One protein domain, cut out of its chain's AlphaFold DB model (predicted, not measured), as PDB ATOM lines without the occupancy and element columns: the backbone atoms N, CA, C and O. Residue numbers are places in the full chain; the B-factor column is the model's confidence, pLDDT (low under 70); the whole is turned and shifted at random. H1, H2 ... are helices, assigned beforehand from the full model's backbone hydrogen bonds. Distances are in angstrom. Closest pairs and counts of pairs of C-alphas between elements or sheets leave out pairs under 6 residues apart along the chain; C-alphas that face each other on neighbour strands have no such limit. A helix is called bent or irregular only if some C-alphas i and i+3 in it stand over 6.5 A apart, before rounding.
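This is residues 355 to 406 of the 481 residues of the protein "DUF3453 domain-containing protein" of Cryomyces minteri (UniProt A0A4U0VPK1). The chain runs round an open ring with an empty middle: the two short helices H1 and H2 lie on one side of it, and the two long helices H3 and H4 make a wide corner on the other. The end of H4 comes back to H1 and closes the ring, and the stretch from H2 to H3 makes a thin side with no named element. The printed part has 52 residues with four named helices, in the order H1, H2, H3, H4, no named strand, and the class all helix. The whole is loose, with a radius of gyration of the C-alphas of 12.7 A and spans of 32 by 26 by 17 A.

H1 is residues 355 to 358, beginning at C-alpha 355 at (12.310, 41.580, 34.269). H2 is residues 364 to 368. H3, residues 376 to 389, begins at C-alpha 376 at (4.405, 28.972, 22.239) and is 20.2 A long from first to last C-alpha. H3 is neither bent nor irregular, but only just: C-alphas 381 and 384 are 6.0 A apart. H4, residues 392 to 406, is 21.2 A long and ends at C-alpha 406 at (20.844, 38.685, 42.575).

H1 touches H4, which meets it with residues 402 to 406 alone; the closest C-alphas, those of Phe 358 and Val 402, are 6.1 A apart. H1 and H2 are only just apart, with closest C-alphas at 8.3 A. H2 and H3 touch no helix. In H2 and H4 every O i to N i+4 pair is within hydrogen-bond range, in H3 9 of 10 are, and H1 is too short for such a pair.

The C-alphas farthest apart, of Glu 377 and Ala 404, are 32.2 A apart. The printed part has no cut. The links H1 to H2 and H3 to H4 are tight, and H2 to H3 is short. Residues 361 to 366, 372 to 378, 380 to 386 and 388 to 394 stand free. The mean pLDDT of the printed part is 84.6, and no printed residue is under 70.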
ATOM      1  N   ALA A 355      11.961  41.196  35.638       83.19
ATOM      2  CA  ALA A 355      12.310  41.580  34.269       83.19
ATOM      3  C   ALA A 355      13.642  42.351  34.211       83.19
ATOM      4  O   ALA A 355      14.509  42.037  33.398       83.19
ATOM      5  N   GLN A 356      13.855  43.302  35.122       84.31
ATOM      6  CA  GLN A 356      15.097  44.078  35.200       84.31
ATOM      7  C   GLN A 356      16.295  43.226  35.641       84.31
ATOM      8  O   GLN A 356      17.408  43.427  35.156       84.31
ATOM      9  N   LEU A 357      16.071  42.242  36.517       85.75
ATOM     10  CA  LEU A 357      17.114  41.329  36.980       85.75
ATOM     11  C   LEU A 357      17.689  40.485  35.829       85.75
ATOM     12  O   LEU A 357      18.913  40.387  35.696       85.75
ATOM     13  N   PHE A 358      16.813  39.913  34.998       87.56
ATOM     14  CA  PHE A 358      17.176  38.999  33.908       87.56
ATOM     15  C   PHE A 358      17.524  39.702  32.583       87.56
ATOM     16  O   PHE A 358      18.100  39.080  31.691       87.56
ATOM     17  N   THR A 359      17.242  41.001  32.449       87.19
ATOM     18  CA  THR A 359      17.585  41.774  31.247       87.19
ATOM     19  C   THR A 359      19.072  42.137  31.235       87.19
ATOM     20  O   THR A 359      19.526  43.015  31.975       87.19
ATOM     21  N   LEU A 360      19.839  41.481  30.363       85.00
ATOM     22  CA  LEU A 360      21.270  41.751  30.146       85.00
ATOM     23  C   LEU A 360      21.558  42.601  28.898       85.00
ATOM     24  O   LEU A 360      22.711  42.931  28.649       85.00
ATOM     25  N   THR A 361      20.531  42.952  28.120       81.94
ATOM     26  CA  THR A 361      20.660  43.760  26.897       81.94
ATOM     27  C   THR A 361      20.480  45.253  27.177       81.94
ATOM     28  O   THR A 361      19.731  45.651  28.075       81.94
ATOM     29  N   THR A 362      21.161  46.097  26.403       76.50
ATOM     30  CA  THR A 362      20.990  47.556  26.404       76.50
ATOM     31  C   THR A 362      19.872  48.018  25.465       76.50
ATOM     32  O   THR A 362      19.338  49.102  25.694       76.50
ATOM     33  N   ASP A 363      19.468  47.184  24.503       81.06
ATOM     34  CA  ASP A 363      18.465  47.488  23.476       81.06
ATOM     35  C   ASP A 363      17.071  47.776  24.065       81.06
ATOM     36  O   ASP A 363      16.529  46.973  24.828       81.06
ATOM     37  N   GLU A 364      16.481  48.922  23.717       73.44
ATOM     38  CA  GLU A 364      15.172  49.341  24.241       73.44
ATOM     39  C   GLU A 364      13.995  48.559  23.645       73.44
ATOM     40  O   GLU A 364      13.004  48.320  24.344       73.44
ATOM     41  N   GLY A 365      14.116  48.095  22.395       75.00
ATOM     42  CA  GLY A 365      13.093  47.273  21.744       75.00
ATOM     43  C   GLY A 365      12.901  45.933  22.452       75.00
ATOM     44  O   GLY A 365      11.781  45.529  22.747       75.00
ATOM     45  N   SER A 366      14.003  45.283  22.824       74.88
ATOM     46  CA  SER A 366      13.991  44.000  23.538       74.88
ATOM     47  C   SER A 366      13.534  44.108  25.000       74.88
ATOM     48  O   SER A 366      12.990  43.151  25.546       74.88
ATOM     49  N   LYS A 367      13.740  45.261  25.654       76.00
ATOM     50  CA  LYS A 367      13.337  45.506  27.057       76.00
ATOM     51  C   LYS A 367      11.831  45.648  27.245       76.00
ATOM     52  O   LYS A 367      11.320  45.357  28.323       76.00
ATOM     53  N   SER A 368      11.154  46.159  26.222       77.19
ATOM     54  CA  SER A 368       9.721  46.468  26.229       77.19
ATOM     55  C   SER A 368       8.878  45.400  25.528       77.19
ATOM     56  O   SER A 368       7.651  45.487  25.525       77.19
ATOM     57  N   PHE A 369       9.526  44.382  24.958       81.12
ATOM     58  CA  PHE A 369       8.864  43.321  24.221       81.12
ATOM     59  C   PHE A 369       8.227  42.286  25.155       81.12
ATOM     60  O   PHE A 369       8.912  41.625  25.940       81.12
ATOM     61  N   ASP A 370       6.912  42.101  25.033       80.62
ATOM     62  CA  ASP A 370       6.186  41.063  25.760       80.62
ATOM     63  C   ASP A 370       6.191  39.740  24.983       80.62
ATOM     64  O   ASP A 370       5.501  39.566  23.974       80.62
ATOM     65  N   VAL A 371       6.957  38.776  25.492       79.81
ATOM     66  CA  VAL A 371       7.110  37.438  24.904       79.81
ATOM     67  C   VAL A 371       5.804  36.633  24.947       79.81
ATOM     68  O   VAL A 371       5.639  35.716  24.144       79.81
ATOM     69  N   GLN A 372       4.843  36.984  25.811       83.25
ATOM     70  CA  GLN A 372       3.540  36.306  25.873       83.25
ATOM     71  C   GLN A 372       2.681  36.538  24.622       83.25
ATOM     72  O   GLN A 372       1.722  35.806  24.387       83.25
ATOM     73  N   THR A 373       3.037  37.525  23.796       86.50
ATOM     74  CA  THR A 373       2.353  37.811  22.528       86.50
ATOM     75  C   THR A 373       2.726  36.837  21.405       86.50
ATOM     76  O   THR A 373       2.038  36.787  20.383       86.50
ATOM     77  N   ILE A 374       3.783  36.032  21.585       84.94
ATOM     78  CA  ILE A 374       4.225  35.034  20.607       84.94
ATOM     79  C   ILE A 374       3.590  33.669  20.928       84.94
ATOM     80  O   ILE A 374       3.696  33.193  22.061       84.94
ATOM     81  N   PRO A 375       2.995  32.970  19.940       92.81
ATOM     82  CA  PRO A 375       2.554  31.589  20.112       92.81
ATOM     83  C   PRO A 375       3.687  30.668  20.585       92.81
ATOM     84  O   PRO A 375       4.784  30.668  20.025       92.81
ATOM     85  N   ILE A 376       3.402  29.827  21.583       88.06
ATOM     86  CA  ILE A 376       4.405  28.972  22.239       88.06
ATOM     87  C   ILE A 376       5.153  28.046  21.265       88.06
ATOM     88  O   ILE A 376       6.342  27.793  21.438       88.06
ATOM     89  N   GLU A 377       4.486  27.586  20.207       89.44
ATOM     90  CA  GLU A 377       5.090  26.717  19.191       89.44
ATOM     91  C   GLU A 377       6.210  27.427  18.419       89.44
ATOM     92  O   GLU A 377       7.268  26.841  18.187       89.44
ATOM     93  N   LEU A 378       6.027  28.713  18.103       87.44
ATOM     94  CA  LEU A 378       7.051  29.546  17.468       87.44
ATOM     95  C   LEU A 378       8.208  29.828  18.433       87.44
ATOM     96  O   LEU A 378       9.368  29.772  18.033       87.44
ATOM     97  N   VAL A 379       7.912  30.056  19.716       87.62
ATOM     98  CA  VAL A 379       8.942  30.256  20.749       87.62
ATOM     99  C   VAL A 379       9.847  29.027  20.865       87.62
ATOM    100  O   VAL A 379      11.067  29.165  20.866       87.62
ATOM    101  N   VAL A 380       9.278  27.820  20.906       88.12
ATOM    102  CA  VAL A 380      10.060  26.572  20.982       88.12
ATOM    103  C   VAL A 380      10.889  26.353  19.713       88.12
ATOM    104  O   VAL A 380      12.068  26.004  19.813       88.12
ATOM    105  N   GLN A 381      10.318  26.611  18.530       88.38
ATOM    106  CA  GLN A 381      11.036  26.510  17.252       88.38
ATOM    107  C   GLN A 381      12.213  27.487  17.142       88.38
ATOM    108  O   GLN A 381      13.185  27.176  16.462       88.38
ATOM    109  N   ILE A 382      12.153  28.636  17.820       84.12
ATOM    110  CA  ILE A 382      13.228  29.637  17.842       84.12
ATOM    111  C   ILE A 382      14.261  29.327  18.939       84.12
ATOM    112  O   ILE A 382      15.466  29.394  18.694       84.12
ATOM    113  N   LEU A 383      13.821  28.956  20.146       86.25
ATOM    114  CA  LEU A 383      14.711  28.763  21.296       86.25
ATOM    115  C   LEU A 383      15.619  27.540  21.160       86.25
ATOM    116  O   LEU A 383      16.788  27.615  21.535       86.25
ATOM    117  N   VAL A 384      15.112  26.422  20.636       86.81
ATOM    118  CA  VAL A 384      15.892  25.176  20.546       86.81
ATOM    119  C   VAL A 384      17.114  25.333  19.622       86.81
ATOM    120  O   VAL A 384      18.217  24.988  20.054       86.81
ATOM    121  N   PRO A 385      16.999  25.916  18.410       89.38
ATOM    122  CA  PRO A 385      18.161  26.216  17.571       89.38
ATOM    123  C   PRO A 385      19.126  27.232  18.192       89.38
ATOM    124  O   PRO A 385      20.338  27.045  18.100       89.38
ATOM    125  N   ILE A 386      18.617  28.278  18.856       84.56
ATOM    126  CA  ILE A 386      19.463  29.295  19.503       84.56
ATOM    127  C   ILE A 386      20.278  28.676  20.644       84.56
ATOM    128  O   ILE A 386      21.478  28.921  20.745       84.56
ATOM    129  N   LEU A 387      19.662  27.829  21.473       83.81
ATOM    130  CA  LEU A 387      20.354  27.120  22.553       83.81
ATOM    131  C   LEU A 387      21.377  26.104  22.036       83.81
ATOM    132  O   LEU A 387      22.377  25.864  22.706       83.81
ATOM    133  N   ALA A 388      21.160  25.526  20.853       85.19
ATOM    134  CA  ALA A 388      22.133  24.635  20.223       85.19
ATOM    135  C   ALA A 388      23.339  25.388  19.628       85.19
ATOM    136  O   ALA A 388      24.418  24.813  19.509       85.19
ATOM    137  N   GLN A 389      23.163  26.659  19.250       84.69
ATOM    138  CA  GLN A 389      24.201  27.487  18.623       84.69
ATOM    139  C   GLN A 389      24.936  28.404  19.608       84.69
ATOM    140  O   GLN A 389      26.024  28.893  19.293       84.69
ATOM    141  N   ILE A 390      24.375  28.659  20.794       87.56
ATOM    142  CA  ILE A 390      25.003  29.538  21.779       87.56
ATOM    143  C   ILE A 390      26.268  28.894  22.358       87.56
ATOM    144  O   ILE A 390      26.278  27.745  22.802       87.56
ATOM    145  N   GLY A 391      27.362  29.654  22.384       86.62
ATOM    146  CA  GLY A 391      28.598  29.210  23.017       86.62
ATOM    147  C   GLY A 391      28.402  29.000  24.520       86.62
ATOM    148  O   GLY A 391      27.920  29.894  25.218       86.62
ATOM    149  N   VAL A 392      28.826  27.839  25.031       82.56
ATOM    150  CA  VAL A 392      28.715  27.464  26.454       82.56
ATOM    151  C   VAL A 392      29.337  28.523  27.374       82.56
ATOM    152  O   VAL A 392      28.786  28.825  28.430       82.56
ATOM    153  N   THR A 393      30.451  29.134  26.964       84.00
ATOM    154  CA  THR A 393      31.115  30.218  27.707       84.00
ATOM    155  C   THR A 393      30.223  31.453  27.836       84.00
ATOM    156  O   THR A 393      30.011  31.931  28.943       84.00
ATOM    157  N   ASN A 394      29.606  31.903  26.739       81.62
ATOM    158  CA  ASN A 394      28.743  33.088  26.732       81.62
ATOM    159  C   ASN A 394      27.480  32.873  27.577       81.62
ATOM    160  O   ASN A 394      27.040  33.776  28.289       81.62
ATOM    161  N   LEU A 395      26.914  31.662  27.532       84.94
ATOM    162  CA  LEU A 395      25.772  31.295  28.365       84.94
ATOM    163  C   LEU A 395      26.151  31.286  29.855       84.94
ATOM    164  O   LEU A 395      25.418  31.825  30.684       84.94
ATOM    165  N   ASN A 396      27.312  30.724  30.200       85.38
ATOM    166  CA  ASN A 396      27.818  30.736  31.571       85.38
ATOM    167  C   ASN A 396      28.100  32.157  32.075       85.38
ATOM    168  O   ASN A 396      27.773  32.469  33.221       85.38
ATOM    169  N   ASP A 397      28.651  33.029  31.233       85.56
ATOM    170  CA  ASP A 397      28.907  34.428  31.576       85.56
ATOM    171  C   ASP A 397      27.602  35.192  31.839       85.56
ATOM    172  O   ASP A 397      27.494  35.900  32.844       85.56
ATOM    173  N   ALA A 398      26.572  34.975  31.014       85.25
ATOM    174  CA  ALA A 398      25.239  35.540  31.220       85.25
ATOM    175  C   ALA A 398      24.586  35.044  32.527       85.25
ATOM    176  O   ALA A 398      24.063  35.841  33.311       85.25
ATOM    177  N   ILE A 399      24.671  33.741  32.819       89.00
ATOM    178  CA  ILE A 399      24.159  33.156  34.071       89.00
ATOM    179  C   ILE A 399      24.885  33.749  35.286       89.00
ATOM    180  O   ILE A 399      24.253  34.103  36.287       89.00
ATOM    181  N   ASN A 400      26.210  33.878  35.213       88.69
ATOM    182  CA  ASN A 400      27.011  34.440  36.297       88.69
ATOM    183  C   ASN A 400      26.727  35.934  36.510       88.69
ATOM    184  O   ASN A 400      26.693  36.374  37.660       88.69
ATOM    185  N   ALA A 401      26.446  36.693  35.448       86.44
ATOM    186  CA  ALA A 401      26.037  38.093  35.543       86.44
ATOM    187  C   ALA A 401      24.712  38.266  36.308       86.44
ATOM    188  O   ALA A 401      24.635  39.071  37.240       86.44
ATOM    189  N   VAL A 402      23.687  37.468  35.984       89.94
ATOM    190  CA  VAL A 402      22.398  37.494  36.706       89.94
ATOM    191  C   VAL A 402      22.571  37.040  38.158       89.94
ATOM    192  O   VAL A 402      22.018  37.650  39.072       89.94
ATOM    193  N   ARG A 403      23.395  36.012  38.404       88.81
ATOM    194  CA  ARG A 403      23.704  35.536  39.762       88.81
ATOM    195  C   ARG A 403      24.388  36.615  40.605       88.81
ATOM    196  O   ARG A 403      24.019  36.795  41.763       88.81
ATOM    197  N   ALA A 404      25.355  37.336  40.039       84.44
ATOM    198  CA  ALA A 404      26.031  38.438  40.720       84.44
ATOM    199  C   ALA A 404      25.049  39.564  41.084       84.44
ATOM    200  O   ALA A 404      25.048  40.021  42.226       84.44
ATOM    201  N   ARG A 405      24.156  39.934  40.155       87.19
ATOM    202  CA  ARG A 405      23.079  40.913  40.386       87.19
ATOM    203  C   ARG A 405      22.121  40.487  41.504       87.19
ATOM    204  O   ARG A 405      21.793  41.288  42.378       87.19
ATOM    205  N   TYR A 406      21.711  39.222  41.522       86.69
ATOM    206  CA  TYR A 406      20.844  38.685  42.575       86.69
ATOM    207  C   TYR A 406      21.520  38.731  43.954       86.69
ATOM    208  O   TYR A 406      20.921  39.172  44.932       86.69
TER     209      TYR A 406